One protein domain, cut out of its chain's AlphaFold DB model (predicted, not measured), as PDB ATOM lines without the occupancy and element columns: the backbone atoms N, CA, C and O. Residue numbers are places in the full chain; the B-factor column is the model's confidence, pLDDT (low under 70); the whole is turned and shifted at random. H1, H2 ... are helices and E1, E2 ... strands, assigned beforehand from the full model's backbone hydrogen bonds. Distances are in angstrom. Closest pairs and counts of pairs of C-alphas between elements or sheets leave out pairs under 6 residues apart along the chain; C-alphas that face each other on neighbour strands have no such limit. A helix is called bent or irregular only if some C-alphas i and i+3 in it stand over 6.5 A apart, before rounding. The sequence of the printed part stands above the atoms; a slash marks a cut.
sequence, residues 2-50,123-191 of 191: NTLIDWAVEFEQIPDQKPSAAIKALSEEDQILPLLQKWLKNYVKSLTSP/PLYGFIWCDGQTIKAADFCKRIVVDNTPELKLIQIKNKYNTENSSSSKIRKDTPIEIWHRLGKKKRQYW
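Overview. This is residues 2 to 50 and 123 to 191 of the 191 residues of a protein of Bacillus megaterium (UniProt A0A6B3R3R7). A strongly twisted sheet of three strands, the long hairpin E1 and E2 with E3 beside E2, stands toward one end of the model, and the long helix H3 stands off from it toward the other, with the short H2 packed on H3. The short helix H1 is over the hairpin E1 and E2, H4 lies on the loop from E2 to E3, and residues 130 to 135, part of an unnamed stretch, pass between the sheet and H3. The 118 printed residues include, along the chain, H1, H2, H3, E1, E2, H4 and E3; the class is mixed, helices and strands, and the sheet, in the order E1, E2, E3, is mixed too. The whole is only just loose, close to compact, with a radius of gyration of the C-alphas of 16.4 A and spans of 52 by 36 by 32 A.

Along the chain. E2 is residues 149 to 160, 33.2 A long, from C-alpha 149 at (17.734, 10.686, -56.198) to C-alpha 160 at (-3.082, 21.665, -32.818). E1 is residues 140 to 146, 18.3 A, and E3 residues 177 to 183, 18.6 A. H1 is residues 3 to 10, 10.3 A, beginning at C-alpha 3 at (24.957, 12.271, -40.356). H3, residues 28 to 48, is 30.6 A long and only just irregular: C-alphas 30 and 33 are 6.6 A apart. H2 is residues 21 to 24, 5.1 A. H4 is residues 168 to 171, 6.0 A.

Arrangement. E1 and E2 are a hairpin, antiparallel at 145 degrees, with N 142 and O 153 within hydrogen-bond range at 2.9 A. E2 and E3 are parallel at 28 degrees, with N 180 and O 156 at 2.9 A. E2, H4 and E3 form a strand-helix-strand unit, two parallel neighbour strands with a helix between, its crossover right-handed. H4 is not on the sheet. Residues 128 to 129 pair antiparallel with residues 140 to 141 of E1. H1 is on the sheet at a height of 9.6 A, slantwise to the strands at 56 degrees to E1 on the local plane; the closest C-alphas of H1 and E1 are those of Trp 7 and Arg 143, 7.5 A apart. H1 and H3 are apart. H2 touches H3 through residues 31 to 35 of H3 alone, the closest C-alphas being those of Ile 23 and Gln 31, 5.8 A. Neither is on the sheet. In H1 every O i to N i+4 pair is within hydrogen-bond range, in H3 14 of 17; H2 and H4 are too short for such a pair.

Size, cuts and confidence. The C-alphas farthest apart, of Ser 27 and Lys 187, are 53.2 A apart. Residues 51 to 122 are not printed, and C-alphas 50 and 123 are 20.7 A apart across the cut. Of the links printed whole, none is long. Mean pLDDT of the printed part is 76.4; residues 2 to 6, 8 to 19, 162 to 175 and 185 to 191 are under 70.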
ATOM      1  N   ASN A   2      28.198  11.983 -37.424       52.59
ATOM      2  CA  ASN A   2      28.455  12.627 -38.730       52.59
ATOM      3  C   ASN A   2      27.210  12.915 -39.600       52.59
ATOM      4  O   ASN A   2      27.258  13.789 -40.449       52.59
ATOM      5  N   THR A   3      26.061  12.274 -39.373       66.69
ATOM      6  CA  THR A   3      24.957  12.271 -40.356       66.69
ATOM      7  C   THR A   3      24.241  13.607 -40.562       66.69
ATOM      8  O   THR A   3      23.853  13.910 -41.682       66.69
ATOM      9  N   LEU A   4      24.051  14.422 -39.518       64.62
ATOM     10  CA  LEU A   4      23.292  15.675 -39.651       64.62
ATOM     11  C   LEU A   4      24.085  16.765 -40.386       64.62
ATOM     12  O   LEU A   4      23.498  17.521 -41.149       64.62
ATOM     13  N   ILE A   5      25.402  16.840 -40.159       65.12
ATOM     14  CA  ILE A   5      26.282  17.796 -40.851       65.12
ATOM     15  C   ILE A   5      26.381  17.413 -42.322       65.12
ATOM     16  O   ILE A   5      26.192  18.270 -43.179       65.12
ATOM     17  N   ASP A   6      26.598  16.126 -42.600       66.88
ATOM     18  CA  ASP A   6      26.681  15.608 -43.965       66.88
ATOM     19  C   ASP A   6      25.390  15.910 -44.739       66.88
ATOM     20  O   ASP A   6      25.449  16.416 -45.854       66.88
ATOM     21  N   TRP A   7      24.219  15.703 -44.124       70.38
ATOM     22  CA  TRP A   7      22.933  16.027 -44.751       70.38
ATOM     23  C   TRP A   7      22.701  17.535 -44.877       70.38
ATOM     24  O   TRP A   7      22.159  17.985 -45.879       70.38
ATOM     25  N   ALA A   8      23.110  18.339 -43.894       64.69
ATOM     26  CA  ALA A   8      22.973  19.791 -43.985       64.69
ATOM     27  C   ALA A   8      23.787  20.369 -45.152       64.69
ATOM     28  O   ALA A   8      23.318  21.283 -45.828       64.69
ATOM     29  N   VAL A   9      24.971  19.805 -45.411       64.75
ATOM     30  CA  VAL A   9      25.811  20.155 -46.562       64.75
ATOM     31  C   VAL A   9      25.225  19.597 -47.865       64.75
ATOM     32  O   VAL A   9      25.074  20.356 -48.815       64.75
ATOM     33  N   GLU A  10      24.856  18.310 -47.908       66.12
ATOM     34  CA  GLU A  10      24.296  17.629 -49.096       66.12
ATOM     35  C   GLU A  10      23.004  18.296 -49.595       66.12
ATOM     36  O   GLU A  10      22.798  18.414 -50.797       66.12
ATOM     37  N   PHE A  11      22.147  18.753 -48.680       65.19
ATOM     38  CA  PHE A  11      20.834  19.321 -49.004       65.19
ATOM     39  C   PHE A  11      20.775  20.847 -48.923       65.19
ATOM     40  O   PHE A  11      19.675  21.406 -48.861       65.19
ATOM     41  N   GLU A  12      21.936  21.511 -48.856       65.00
ATOM     42  CA  GLU A  12      22.059  22.969 -48.718       65.00
ATOM     43  C   GLU A  12      21.157  23.540 -47.606       65.00
ATOM     44  O   GLU A  12      20.690  24.681 -47.655       65.00
ATOM     45  N   GLN A  13      20.903  22.742 -46.564       61.38
ATOM     46  CA  GLN A  13      20.147  23.163 -45.392       61.38
ATOM     47  C   GLN A  13      21.090  23.945 -44.489       61.38
ATOM     48  O   GLN A  13      21.468  23.508 -43.399       61.38
ATOM     49  N   ILE A  14      21.496  25.119 -44.969       54.75
ATOM     50  CA  ILE A  14      22.221  26.073 -44.151       54.75
ATOM     51  C   ILE A  14      21.280  26.454 -43.005       54.75
ATOM     52  O   ILE A  14      20.109  26.783 -43.235       54.75
ATOM     53  N   PRO A  15      21.765  26.419 -41.761       56.06
ATOM     54  CA  PRO A  15      20.970  26.821 -40.622       56.06
ATOM     55  C   PRO A  15      20.381  28.206 -40.857       56.06
ATOM     56  O   PRO A  15      21.114  29.117 -41.243       56.06
ATOM     57  N   ASP A  16      19.098  28.411 -40.548       53.25
ATOM     58  CA  ASP A  16      18.473  29.747 -40.524       53.25
ATOM     59  C   ASP A  16      18.964  30.549 -39.311       53.25
ATOM     60  O   ASP A  16      18.221  31.095 -38.497       53.25
ATOM     61  N   GLN A  17      20.280  30.597 -39.157       61.56
ATOM     62  CA  GLN A  17      20.976  31.453 -38.242       61.56
ATOM     63  C   GLN A  17      21.070  32.796 -38.933       61.56
ATOM     64  O   GLN A  17      22.004  33.043 -39.688       61.56
ATOM     65  N   LYS A  18      20.128  33.698 -38.632       62.56
ATOM     66  CA  LYS A  18      20.315  35.116 -38.961       62.56
ATOM     67  C   LYS A  18      21.726  35.523 -38.503       62.56
ATOM     68  O   LYS A  18      22.006  35.427 -37.293       62.56
ATOM     69  N   PRO A  19      22.619  35.917 -39.429       66.00
ATOM     70  CA  PRO A  19      23.966  36.295 -39.054       66.00
ATOM     71  C   PRO A  19      23.870  37.534 -38.168       66.00
ATOM     72  O   PRO A  19      23.075  38.446 -38.428       66.00
ATOM     73  N   SER A  20      24.626  37.532 -37.069       76.81
ATOM     74  CA  SER A  20      24.740  38.718 -36.222       76.81
ATOM     75  C   SER A  20      25.348  39.862 -37.037       76.81
ATOM     76  O   SER A  20      25.983  39.623 -38.063       76.81
ATOM     77  N   ALA A  21      25.194  41.106 -36.577       80.94
ATOM     78  CA  ALA A  21      25.830  42.250 -37.235       80.94
ATOM     79  C   ALA A  21      27.349  42.044 -37.416       80.94
ATOM     80  O   ALA A  21      27.892  42.416 -38.447       80.94
ATOM     81  N   ALA A  22      27.995  41.370 -36.457       81.75
ATOM     82  CA  ALA A  22      29.410  41.013 -36.526       81.75
ATOM     83  C   ALA A  22      29.729  39.998 -37.638       81.75
ATOM     84  O   ALA A  22      30.719  40.169 -38.332       81.75
ATOM     85  N   ILE A  23      28.891  38.971 -37.838       81.31
ATOM     86  CA  ILE A  23      29.086  37.990 -38.922       81.31
ATOM     87  C   ILE A  23      28.807  38.646 -40.280       81.31
ATOM     88  O   ILE A  23      29.585  38.477 -41.205       81.31
ATOM     89  N   LYS A  24      27.755  39.469 -40.388       84.25
ATOM     90  CA  LYS A  24      27.415  40.184 -41.633       84.25
ATOM     91  C   LYS A  24      28.491  41.157 -42.118       84.25
ATOM     92  O   LYS A  24      28.442  41.565 -43.271       84.25
ATOM     93  N   ALA A  25      29.395  41.578 -41.236       86.94
ATOM     94  CA  ALA A  25      30.498  42.466 -41.585       86.94
ATOM     95  C   ALA A  25      31.671  41.732 -42.264       86.94
ATOM     96  O   ALA A  25      32.580  42.391 -42.760       86.94
ATOM     97  N   LEU A  26      31.668  40.395 -42.263       86.00
ATOM     98  CA  LEU A  26      32.689  39.557 -42.892       86.00
ATOM     99  C   LEU A  26      32.370  39.302 -44.373       86.00
ATOM    100  O   LEU A  26      31.214  39.406 -44.796       86.00
ATOM    101  N   SER A  27      33.387  38.908 -45.147       88.12
ATOM    102  CA  SER A  27      33.187  38.381 -46.503       88.12
ATOM    103  C   SER A  27      32.312  37.118 -46.473       88.12
ATOM    104  O   SER A  27      32.217  36.460 -45.439       88.12
ATOM    105  N   GLU A  28      31.651  36.764 -47.579       80.12
ATOM    106  CA  GLU A  28      30.777  35.578 -47.617       80.12
ATOM    107  C   GLU A  28      31.517  34.282 -47.237       80.12
ATOM    108  O   GLU A  28      30.976  33.470 -46.487       80.12
ATOM    109  N   GLU A  29      32.772  34.122 -47.667       82.88
ATOM    110  CA  GLU A  29      33.609  32.967 -47.315       82.88
ATOM    111  C   GLU A  29      33.949  32.944 -45.815       82.88
ATOM    112  O   GLU A  29      33.834  31.910 -45.151       82.88
ATOM    113  N   ASP A  30      34.265  34.106 -45.239       84.62
ATOM    114  CA  ASP A  30      34.607  34.243 -43.818       84.62
ATOM    115  C   ASP A  30      33.392  34.079 -42.885       84.62
ATOM    116  O   ASP A  30      33.547  33.867 -41.677       84.62
ATOM    117  N   GLN A  31      32.166  34.148 -43.413       82.62
ATOM    118  CA  GLN A  31      30.938  33.920 -42.642       82.62
ATOM    119  C   GLN A  31      30.695  32.441 -42.323       82.62
ATOM    120  O   GLN A  31      30.021  32.139 -41.330       82.62
ATOM    121  N   ILE A  32      31.246  31.520 -43.117       80.81
ATOM    122  CA  ILE A  32      30.933  30.085 -43.053       80.81
ATOM    123  C   ILE A  32      31.279  29.502 -41.678       80.81
ATOM    124  O   ILE A  32      30.423  28.927 -41.002       80.81
ATOM    125  N   LEU A  33      32.523  29.677 -41.224       82.94
ATOM    126  CA  LEU A  33      32.994  29.069 -39.977       82.94
ATOM    127  C   LEU A  33      32.247  29.599 -38.732       82.94
ATOM    128  O   LEU A  33      31.781  28.778 -37.935       82.94
ATOM    129  N   PRO A  34      32.051  30.921 -38.546       84.50
ATOM    130  CA  PRO A  34      31.249  31.448 -37.441       84.50
ATOM    131  C   PRO A  34      29.794  30.960 -37.440       84.50
ATOM    132  O   PRO A  34      29.232  30.695 -36.372       84.50
ATOM    133  N   LEU A  35      29.172  30.824 -38.617       81.56
ATOM    134  CA  LEU A  35      27.807  30.308 -38.739       81.56
ATOM    135  C   LEU A  35      27.724  28.831 -38.340       81.56
ATOM    136  O   LEU A  35      26.853  28.470 -37.545       81.56
ATOM    137  N   LEU A  36      28.667  28.005 -38.803       80.19
ATOM    138  CA  LEU A  36      28.767  26.594 -38.420       80.19
ATOM    139  C   LEU A  36      29.006  26.425 -36.916       80.19
ATOM    140  O   LEU A  36      28.335  25.622 -36.269       80.19
ATOM    141  N   GLN A  37      29.904  27.217 -36.326       84.19
ATOM    142  CA  GLN A  37      30.150  27.195 -34.881       84.19
ATOM    143  C   GLN A  37      28.898  27.573 -34.086       84.19
ATOM    144  O   GLN A  37      28.560  26.911 -33.102       84.19
ATOM    145  N   LYS A  38      28.184  28.624 -34.511       82.44
ATOM    146  CA  LYS A  38      26.931  29.050 -33.876       82.44
ATOM    147  C   LYS A  38      25.873  27.951 -33.957       82.44
ATOM    148  O   LYS A  38      25.195  27.686 -32.965       82.44
ATOM    149  N   TRP A  39      25.754  27.303 -35.110       82.19
ATOM    150  CA  TRP A  39      24.826  26.200 -35.316       82.19
ATOM    151  C   TRP A  39      25.148  24.985 -34.446       82.19
ATOM    152  O   TRP A  39      24.289  24.553 -33.679       82.19
ATOM    153  N   LEU A  40      26.394  24.497 -34.481       83.25
ATOM    154  CA  LEU A  40      26.852  23.378 -33.652       83.25
ATOM    155  C   LEU A  40      26.613  23.657 -32.172       83.25
ATOM    156  O   LEU A  40      26.106  22.808 -31.444       83.25
ATOM    157  N   LYS A  41      26.930  24.875 -31.725       86.06
ATOM    158  CA  LYS A  41      26.703  25.295 -30.343       86.06
ATOM    159  C   LYS A  41      25.225  25.234 -29.964       86.06
ATOM    160  O   LYS A  41      24.915  24.803 -28.857       86.06
ATOM    161  N   ASN A  42      24.321  25.657 -30.849       84.00
ATOM    162  CA  ASN A  42      22.884  25.597 -30.592       84.00
ATOM    163  C   ASN A  42      22.379  24.154 -30.530       84.00
ATOM    164  O   ASN A  42      21.655  23.828 -29.594       84.00
ATOM    165  N   TYR A  43      22.816  23.299 -31.457       83.50
ATOM    166  CA  TYR A  43      22.447  21.884 -31.481       83.50
ATOM    167  C   TYR A  43      22.948  21.136 -30.239       83.50
ATOM    168  O   TYR A  43      22.182  20.508 -29.518       83.50
ATOM    169  N   VAL A  44      24.233  21.271 -29.904       85.69
ATOM    170  CA  VAL A  44      24.810  20.634 -28.709       85.69
ATOM    171  C   VAL A  44      24.142  21.148 -27.433       85.69
ATOM    172  O   VAL A  44      23.859  20.372 -26.520       85.69
ATOM    173  N   LYS A  45      23.856  22.454 -27.355       86.44
ATOM    174  CA  LYS A  45      23.124  23.036 -26.224       86.44
ATOM    175  C   LYS A  45      21.716  22.459 -26.096       86.44
ATOM    176  O   LYS A  45      21.257  22.263 -24.976       86.44
ATOM    177  N   SER A  46      21.028  22.222 -27.207       83.44
ATOM    178  CA  SER A  46      19.671  21.687 -27.186       83.44
ATOM    179  C   SER A  46      19.660  20.235 -26.682       83.44
ATOM    180  O   SER A  46      18.884  19.908 -25.792       83.44
ATOM    181  N   LEU A  47      20.642  19.423 -27.091       80.81
ATOM    182  CA  LEU A  47      20.831  18.051 -26.599       80.81
ATOM    183  C   LEU A  47      21.226  17.974 -25.114       80.81
ATOM    184  O   LEU A  47      20.804  17.073 -24.396       80.81
ATOM    185  N   THR A  48      22.061  18.903 -24.643       84.19
ATOM    186  CA  THR A  48      22.570  18.910 -23.255       84.19
ATOM    187  C   THR A  48      21.668  19.655 -22.275       84.19
ATOM    188  O   THR A  48      21.813  19.517 -21.062       84.19
ATOM    189  N   SER A  49      20.759  20.491 -22.767       82.38
ATOM    190  CA  SER A  49      19.835  21.291 -21.960       82.38
ATOM    191  C   SER A  49      18.481  21.420 -22.668       82.38
ATOM    192  O   SER A  49      18.083  22.540 -23.039       82.38
ATOM    193  N   PRO A  50      17.779  20.287 -22.861       76.75
ATOM    194  CA  PRO A  50      16.549  20.242 -23.635       76.75
ATOM    195  C   PRO A  50      15.468  21.114 -23.008       76.75
ATOM    196  O   PRO A  50      15.372  21.284 -21.786       76.75
ATOM    197  N   PRO A 123      17.191   3.907 -34.438       89.62
ATOM    198  CA  PRO A 123      17.767   3.412 -35.695       89.62
ATOM    199  C   PRO A 123      16.766   2.776 -36.666       89.62
ATOM    200  O   PRO A 123      16.956   2.859 -37.875       89.62
ATOM    201  N   LEU A 124      15.690   2.171 -36.147       91.88
ATOM    202  CA  LEU A 124      14.632   1.554 -36.951       91.88
ATOM    203  C   LEU A 124      13.954   2.552 -37.904       91.88
ATOM    204  O   LEU A 124      13.648   2.213 -39.044       91.88
ATOM    205  N   TYR A 125      13.717   3.778 -37.437       91.88
ATOM    206  CA  TYR A 125      13.032   4.813 -38.211       91.88
ATOM    207  C   TYR A 125      14.016   5.807 -38.828       91.88
ATOM    208  O   TYR A 125      13.770   6.277 -39.940       91.88
ATOM    209  N   GLY A 126      15.135   6.084 -38.152       89.88
ATOM    210  CA  GLY A 126      16.264   6.834 -38.701       89.88
ATOM    211  C   GLY A 126      15.995   8.319 -38.954       89.88
ATOM    212  O   GLY A 126      16.642   8.901 -39.823       89.88
ATOM    213  N   PHE A 127      15.036   8.926 -38.248       92.88
ATOM    214  CA  PHE A 127      14.891  10.382 -38.250       92.88
ATOM    215  C   PHE A 127      15.959  11.039 -37.371       92.88
ATOM    216  O   PHE A 127      16.529  10.418 -36.475       92.88
ATOM    217  N   ILE A 128      16.208  12.318 -37.623       90.31
ATOM    218  CA  ILE A 128      17.026  13.183 -36.779       90.31
ATOM    219  C   ILE A 128      16.142  14.313 -36.260       90.31
ATOM    220  O   ILE A 128      15.382  14.911 -37.021       90.31
ATOM    221  N   TRP A 129      16.243  14.597 -34.962       90.56
ATOM    222  CA  TRP A 129      15.573  15.730 -34.331       90.56
ATOM    223  C   TRP A 129      16.353  17.017 -34.614       90.56
ATOM    224  O   TRP A 129      17.522  17.137 -34.250       90.56
ATOM    225  N   CYS A 130      15.705  17.985 -35.259       87.38
ATOM    226  CA  CYS A 130      16.260  19.284 -35.636       87.38
ATOM    227  C   CYS A 130      16.159  20.327 -34.505       87.38
ATOM    228  O   CYS A 130      15.900  21.511 -34.744       87.38
ATOM    229  N   ASP A 131      16.380  19.904 -33.259       84.25
ATOM    230  CA  ASP A 131      16.322  20.789 -32.094       84.25
ATOM    231  C   ASP A 131      17.412  21.883 -32.153       84.25
ATOM    232  O   ASP A 131      18.393  21.797 -32.897       84.25
ATOM    233  N   GLY A 132      17.214  22.981 -31.424       78.06
ATOM    234  CA  GLY A 132      18.121  24.132 -31.435       78.06
ATOM    235  C   GLY A 132      17.998  25.024 -32.676       78.06
ATOM    236  O   GLY A 132      18.891  25.838 -32.919       78.06
ATOM    237  N   GLN A 133      16.899  24.907 -33.434       75.06
ATOM    238  CA  GLN A 133      16.664  25.633 -34.695       75.06
ATOM    239  C   GLN A 133      17.759  25.333 -35.725       75.06
ATOM    240  O   GLN A 133      18.352  26.235 -36.327       75.06
ATOM    241  N   THR A 134      18.075  24.047 -35.872       74.75
ATOM    242  CA  THR A 134      19.126  23.590 -36.780       74.75
ATOM    243  C   THR A 134      18.686  23.597 -38.238       74.75
ATOM    244  O   THR A 134      19.502  23.956 -39.083       74.75
ATOM    245  N   ILE A 135      17.413  23.293 -38.514       78.75
ATOM    246  CA  ILE A 135      16.765  23.444 -39.824       78.75
ATOM    247  C   ILE A 135      15.579  24.400 -39.676       78.75
ATOM    248  O   ILE A 135      14.850  24.377 -38.682       78.75
ATOM    249  N   LYS A 136      15.383  25.284 -40.655       77.06
ATOM    250  CA  LYS A 136      14.301  26.270 -40.613       77.06
ATOM    251  C   LYS A 136      12.941  25.592 -40.685       77.06
ATOM    252  O   LYS A 136      12.658  24.883 -41.642       77.06
ATOM    253  N   ALA A 137      12.069  25.911 -39.731       78.94
ATOM    254  CA  ALA A 137      10.659  25.519 -39.744       78.94
ATOM    255  C   ALA A 137      10.387  24.000 -39.803       78.94
ATOM    256  O   ALA A 137       9.228  23.622 -39.968       78.94
ATOM    257  N   ALA A 138      11.406  23.160 -39.618       86.81
ATOM    258  CA  ALA A 138      11.297  21.713 -39.529       86.81
ATOM    259  C   ALA A 138      11.800  21.251 -38.160       86.81
ATOM    260  O   ALA A 138      12.818  21.742 -37.671       86.81
ATOM    261  N   ASP A 139      11.089  20.291 -37.580       89.94
ATOM    262  CA  ASP A 139      11.415  19.708 -36.281       89.94
ATOM    263  C   ASP A 139      12.114  18.357 -36.464       89.94
ATOM    264  O   ASP A 139      12.951  17.989 -35.655       89.94
ATOM    265  N   PHE A 140      11.849  17.631 -37.554       91.94
ATOM    266  CA  PHE A 140      12.531  16.375 -37.870       91.94
ATOM    267  C   PHE A 140      12.953  16.311 -39.329       91.94
ATOM    268  O   PHE A 140      12.249  16.809 -40.213       91.94
ATOM    269  N   CYS A 141      14.065  15.627 -39.588       91.00
ATOM    270  CA  CYS A 141      14.511  15.329 -40.940       91.00
ATOM    271  C   CYS A 141      14.934  13.869 -41.112       91.00
ATOM    272  O   CYS A 141      15.350  13.200 -40.164       91.00
ATOM    273  N   LYS A 142      14.816  13.359 -42.337       91.06
ATOM    274  CA  LYS A 142      15.309  12.035 -42.722       91.06
ATOM    275  C   LYS A 142      15.733  12.036 -44.181       91.06
ATOM    276  O   LYS A 142      14.961  12.443 -45.044       91.06
ATOM    277  N   ARG A 143      16.922  11.507 -44.462       88.31
ATOM    278  CA  ARG A 143      17.342  11.212 -45.831       88.31
ATOM    279  C   ARG A 143      16.528  10.049 -46.394       88.31
ATOM    280  O   ARG A 143      16.468   8.974 -45.794       88.31
ATOM    281  N   ILE A 144      15.912  10.270 -47.544       89.50
ATOM    282  CA  ILE A 144      15.157   9.282 -48.316       89.50
ATOM    283  C   ILE A 144      15.725   9.204 -49.737       89.50
ATOM    284  O   ILE A 144      16.583   9.999 -50.112       89.50
ATOM    285  N   VAL A 145      15.281   8.216 -50.513       90.06
ATOM    286  CA  VAL A 145      15.615   8.093 -51.936       90.06
ATOM    287  C   VAL A 145      14.309   7.999 -52.709       90.06
ATOM    288  O   VAL A 145      13.493   7.123 -52.418       90.06
ATOM    289  N   VAL A 146      14.125   8.894 -53.673       87.69
ATOM    290  CA  VAL A 146      12.984   8.940 -54.591       87.69
ATOM    291  C   VAL A 146      13.560   8.854 -55.998       87.69
ATOM    292  O   VAL A 146      14.460   9.611 -56.333       87.69
ATOM    293  N   ASP A 147      13.135   7.870 -56.791       91.38
ATOM    294  CA  ASP A 147      13.608   7.683 -58.174       91.38
ATOM    295  C   ASP A 147      15.149   7.667 -58.340       91.38
ATOM    296  O   ASP A 147      15.703   8.182 -59.307       91.38
ATOM    297  N   ASN A 148      15.860   7.035 -57.393       90.19
ATOM    298  CA  ASN A 148      17.333   7.001 -57.277       90.19
ATOM    299  C   ASN A 148      18.008   8.350 -56.967       90.19
ATOM    300  O   ASN A 148      19.237   8.434 -56.960       90.19
ATOM    301  N   THR A 149      17.239   9.387 -56.652       86.31
ATOM    302  CA  THR A 149      17.734  10.686 -56.198       86.31
ATOM    303  C   THR A 149      17.588  10.800 -54.677       86.31
ATOM    304  O   THR A 149      16.526  10.486 -54.132       86.31
ATOM    305  N   PRO A 150      18.651  11.181 -53.945       86.31
ATOM    306  CA  PRO A 150      18.540  11.431 -52.517       86.31
ATOM    307  C   PRO A 150      17.738  12.706 -52.261       86.31
ATOM    308  O   PRO A 150      17.987  13.741 -52.872       86.31
ATOM    309  N   GLU A 151      16.808  12.634 -51.317       86.81
ATOM    310  CA  GLU A 151      15.993  13.768 -50.883       86.81
ATOM    311  C   GLU A 151      15.951  13.845 -49.357       86.81
ATOM    312  O   GLU A 151      16.169  12.852 -48.651       86.81
ATOM    313  N   LEU A 152      15.632  15.027 -48.833       86.00
ATOM    314  CA  LEU A 152      15.443  15.242 -47.406       86.00
ATOM    315  C   LEU A 152      13.956  15.378 -47.093       86.00
ATOM    316  O   LEU A 152      13.325  16.389 -47.397       86.00
ATOM    317  N   LYS A 153      13.401  14.373 -46.418       89.81
ATOM    318  CA  LYS A 153      12.061  14.470 -45.846       89.81
ATOM    319  C   LYS A 153      12.118  15.366 -44.618       89.81
ATOM    320  O   LYS A 153      12.826  15.042 -43.665       89.81
ATOM    321  N   LEU A 154      11.357  16.456 -44.635       89.44
ATOM    322  CA  LEU A 154      11.255  17.424 -43.544       89.44
ATOM    323  C   LEU A 154       9.860  17.368 -42.924       89.44
ATOM    324  O   LEU A 154       8.864  17.394 -43.643       89.44
ATOM    325  N   ILE A 155       9.790  17.310 -41.596       91.75
ATOM    326  CA  ILE A 155       8.527  17.257 -40.855       91.75
ATOM    327  C   ILE A 155       8.493  18.378 -39.823       91.75
ATOM    328  O   ILE A 155       9.438  18.558 -39.055       91.75
ATOM    329  N   GLN A 156       7.374  19.092 -39.773       91.00
ATOM    330  CA  GLN A 156       7.028  20.028 -38.715       91.00
ATOM    331  C   GLN A 156       5.896  19.459 -37.852       91.00
ATOM    332  O   GLN A 156       4.834  19.087 -38.353       91.00
ATOM    333  N   ILE A 157       6.102  19.443 -36.542       91.56
ATOM    334  CA  ILE A 157       5.147  19.009 -35.535       91.56
ATOM    335  C   ILE A 157       4.389  20.215 -34.985       91.56
ATOM    336  O   ILE A 157       4.938  21.266 -34.653       91.56
ATOM    337  N   LYS A 158       3.073  20.059 -34.858       88.06
ATOM    338  CA  LYS A 158       2.201  21.016 -34.178       88.06
ATOM    339  C   LYS A 158       1.320  20.300 -33.167       88.06
ATOM    340  O   LYS A 158       0.806  19.211 -33.396       88.06
ATOM    341  N   ASN A 159       1.058  20.944 -32.036       87.25
ATOM    342  CA  ASN A 159       0.134  20.374 -31.057       87.25
ATOM    343  C   ASN A 159      -1.334  20.429 -31.534       87.25
ATOM    344  O   ASN A 159      -2.108  19.512 -31.270       87.25
ATOM    345  N   LYS A 160      -1.727  21.480 -32.267       83.44
ATOM    346  CA  LYS A 160      -3.082  21.665 -32.818       83.44
ATOM    347  C   LYS A 160      -3.004  22.058 -34.295       83.44
ATOM    348  O   LYS A 160      -2.060  22.718 -34.705       83.44
ATOM    349  N   TYR A 161      -4.028  21.714 -35.072       74.56
ATOM    350  CA  TYR A 161      -4.132  22.079 -36.493       74.56
ATOM    351  C   TYR A 161      -4.209  23.600 -36.750       74.56
ATOM    352  O   TYR A 161      -3.912  24.046 -37.851       74.56
ATOM    353  N   ASN A 162      -4.664  24.392 -35.768       68.31
ATOM    354  CA  ASN A 162      -4.925  25.829 -35.905       68.31
ATOM    355  C   ASN A 162      -3.847  26.722 -35.283       68.31
ATOM    356  O   ASN A 162      -4.072  27.919 -35.138       68.31
ATOM    357  N   THR A 163      -2.685  26.181 -34.918       55.56
ATOM    358  CA  THR A 163      -1.548  26.999 -34.460       55.56
ATOM    359  C   THR A 163      -0.830  27.723 -35.611       55.56
ATOM    360  O   THR A 163       0.286  28.212 -35.444       55.56
ATOM    361  N   GLU A 164      -1.460  27.844 -36.785       46.81
ATOM    362  CA  GLU A 164      -1.003  28.718 -37.865       46.81
ATOM    363  C   GLU A 164      -1.374  30.176 -37.575       46.81
ATOM    364  O   GLU A 164      -2.534  30.571 -37.674       46.81
ATOM    365  N   ASN A 165      -0.370  31.014 -37.316       47.38
ATOM    366  CA  ASN A 165      -0.493  32.433 -37.627       47.38
ATOM    367  C   ASN A 165      -0.185  32.663 -39.123       47.38
ATOM    368  O   ASN A 165       0.533  31.890 -39.772       47.38
ATOM    369  N   SER A 166      -0.725  33.748 -39.675       43.16
ATOM    370  CA  SER A 166      -0.581  34.123 -41.088       43.16
ATOM    371  C   SER A 166       0.866  34.434 -41.506       43.16
ATOM    372  O   SER A 166       1.213  34.338 -42.689       43.16
ATOM    373  N   SER A 167       1.740  34.773 -40.554       44.47
ATOM    374  CA  SER A 167       3.168  35.003 -40.793       44.47
ATOM    375  C   SER A 167       3.929  33.702 -41.028       44.47
ATOM    376  O   SER A 167       4.829  33.673 -41.866       44.47
ATOM    377  N   SER A 168       3.523  32.604 -40.393       50.16
ATOM    378  CA  SER A 168       4.147  31.306 -40.635       50.16
ATOM    379  C   SER A 168       3.812  30.764 -42.037       50.16
ATOM    380  O   SER A 168       4.585  29.983 -42.577       50.16
ATOM    381  N   SER A 169       2.705  31.196 -42.667       50.16
ATOM    382  CA  SER A 169       2.230  30.667 -43.968       50.16
ATOM    383  C   SER A 169       3.000  31.165 -45.166       50.16
ATOM    384  O   SER A 169       2.983  30.527 -46.213       50.16
ATOM    385  N   LYS A 170       3.739  32.261 -45.006       48.72
ATOM    386  CA  LYS A 170       4.576  32.799 -46.078       48.72
ATOM    387  C   LYS A 170       5.852  31.993 -46.326       48.72
ATOM    388  O   LYS A 170       6.351  32.039 -47.436       48.72
ATOM    389  N   ILE A 171       6.342  31.226 -45.348       51.47
ATOM    390  CA  ILE A 171       7.487  30.310 -45.537       51.47
ATOM    391  C   ILE A 171       7.041  29.020 -46.274       51.47
ATOM    392  O   ILE A 171       7.867  28.265 -46.776       51.47
ATOM    393  N   ARG A 172       5.721  28.772 -46.371       55.81
ATOM    394  CA  ARG A 172       5.121  27.468 -46.709       55.81
ATOM    395  C   ARG A 172       4.737  27.262 -48.170       55.81
ATOM    396  O   ARG A 172       4.438  26.136 -48.544       55.81
ATOM    397  N   LYS A 173       4.678  28.317 -48.987       51.72
ATOM    398  CA  LYS A 173       4.148  28.178 -50.353       51.72
ATOM    399  C   LYS A 173       5.101  27.449 -51.309       51.72
ATOM    400  O   LYS A 173       4.619  26.928 -52.303       51.72
ATOM    401  N   ASP A 174       6.378  27.334 -50.938       56.66
ATOM    402  CA  ASP A 174       7.443  26.785 -51.788       56.66
ATOM    403  C   ASP A 174       8.418  25.855 -51.024       56.66
ATOM    404  O   ASP A 174       9.566  25.700 -51.433       56.66
ATOM    405  N   THR A 175       8.015  25.254 -49.889       67.12
ATOM    406  CA  THR A 175       8.886  24.334 -49.118       67.12
ATOM    407  C   THR A 175       8.301  22.919 -49.007       67.12
ATOM    408  O   THR A 175       7.102  22.780 -48.762       67.12
ATOM    409  N   PRO A 176       9.118  21.849 -49.125       79.44
ATOM    410  CA  PRO A 176       8.664  20.452 -49.071       79.44
ATOM    411  C   PRO A 176       8.386  19.945 -47.639       79.44
ATOM    412  O   PRO A 176       8.447  18.747 -47.375       79.44
ATOM    413  N   ILE A 177       8.121  20.841 -46.681       85.50
ATOM    414  CA  ILE A 177       7.963  20.487 -45.264       85.50
ATOM    415  C   ILE A 177       6.554  19.933 -45.022       85.50
ATOM    416  O   ILE A 177       5.557  20.643 -45.166       85.50
ATOM    417  N   GLU A 178       6.470  18.677 -44.588       89.25
ATOM    418  CA  GLU A 178       5.216  18.039 -44.185       89.25
ATOM    419  C   GLU A 178       4.808  18.490 -42.777       89.25
ATOM    420  O   GLU A 178       5.622  18.502 -41.856       89.25
ATOM    421  N   ILE A 179       3.531  18.824 -42.572       87.38
ATOM    422  CA  ILE A 179       3.020  19.219 -41.253       87.38
ATOM    423  C   ILE A 179       2.211  18.073 -40.658       87.38
ATOM    424  O   ILE A 179       1.184  17.670 -41.208       87.38
ATOM    425  N   TRP A 180       2.615  17.623 -39.476       90.75
ATOM    426  CA  TRP A 180       1.826  16.721 -38.653       90.75
ATOM    427  C   TRP A 180       1.293  17.457 -37.426       90.75
ATOM    428  O   TRP A 180       1.969  18.303 -36.837       90.75
ATOM    429  N   HIS A 181       0.061  17.144 -37.026       89.50
ATOM    430  CA  HIS A 181      -0.542  17.733 -35.838       89.50
ATOM    431  C   HIS A 181      -1.235  16.699 -34.958       89.50
ATOM    432  O   HIS A 181      -1.997  15.874 -35.455       89.50
ATOM    433  N   ARG A 182      -1.062  16.812 -33.635       88.50
ATOM    434  CA  ARG A 182      -1.686  15.889 -32.669       88.50
ATOM    435  C   ARG A 182      -3.209  16.046 -32.597       88.50
ATOM    436  O   ARG A 182      -3.948  15.069 -32.509       88.50
ATOM    437  N   LEU A 183      -3.703  17.288 -32.580       84.88
ATOM    438  CA  LEU A 183      -5.125  17.597 -32.362       84.88
ATOM    439  C   LEU A 183      -5.779  18.236 -33.597       84.88
ATOM    440  O   LEU A 183      -5.342  19.293 -34.057       84.88
ATOM    441  N   GLY A 184      -6.856  17.617 -34.097       78.06
ATOM    442  CA  GLY A 184      -7.611  18.048 -35.283       78.06
ATOM    443  C   GLY A 184      -8.754  19.053 -35.051       78.06
ATOM    444  O   GLY A 184      -8.993  19.521 -33.941       78.06
ATOM    445  N   LYS A 185      -9.510  19.352 -36.127       64.38
ATOM    446  CA  LYS A 185     -10.654  20.307 -36.171       64.38
ATOM    447  C   LYS A 185     -11.864  19.952 -35.297       64.38
ATOM    448  O   LYS A 185     -12.653  20.825 -34.954       64.38
ATOM    449  N   LYS A 186     -12.050  18.676 -34.970       59.81
ATOM    450  CA  LYS A 186     -13.065  18.156 -34.028       59.81
ATOM    451  C   LYS A 186     -12.321  17.315 -32.982       59.81
ATOM    452  O   LYS A 186     -11.115  17.189 -33.137       59.81
ATOM    453  N   LYS A 187     -12.971  16.738 -31.955       55.19
ATOM    454  CA  LYS A 187     -12.362  15.835 -30.931       55.19
ATOM    455  C   LYS A 187     -11.732  14.541 -31.520       55.19
ATOM    456  O   LYS A 187     -11.973  13.444 -31.036       55.19
ATOM    457  N   ARG A 188     -10.984  14.647 -32.613       54.84
ATOM    458  CA  ARG A 188     -10.201  13.623 -33.281       54.84
ATOM    459  C   ARG A 188      -8.754  13.904 -32.914       54.84
ATOM    460  O   ARG A 188      -8.237  14.992 -33.176       54.84
ATOM    461  N   GLN A 189      -8.169  12.936 -32.235       55.16
ATOM    462  CA  GLN A 189      -6.746  12.883 -31.957       55.16
ATOM    463  C   GLN A 189      -6.113  12.099 -33.102       55.16
ATOM    464  O   GLN A 189      -6.653  11.065 -33.501       55.16
ATOM    465  N   TYR A 190      -5.029  12.625 -33.656       61.56
ATOM    466  CA  TYR A 190      -4.183  11.908 -34.596       61.56
ATOM    467  C   TYR A 190      -2.973  11.436 -33.792       61.56
ATOM    468  O   TYR A 190      -2.301  12.252 -33.159       61.56
ATOM    469  N   TRP A 191      -2.795  10.117 -33.737       63.25
ATOM    470  CA  TRP A 191      -1.644   9.456 -33.131       63.25
ATOM    471  C   TRP A 191      -0.690   9.039 -34.239       63.25
ATOM    472  O   TRP A 191      -1.201   8.581 -35.288       63.25
TER     473      TRP A 191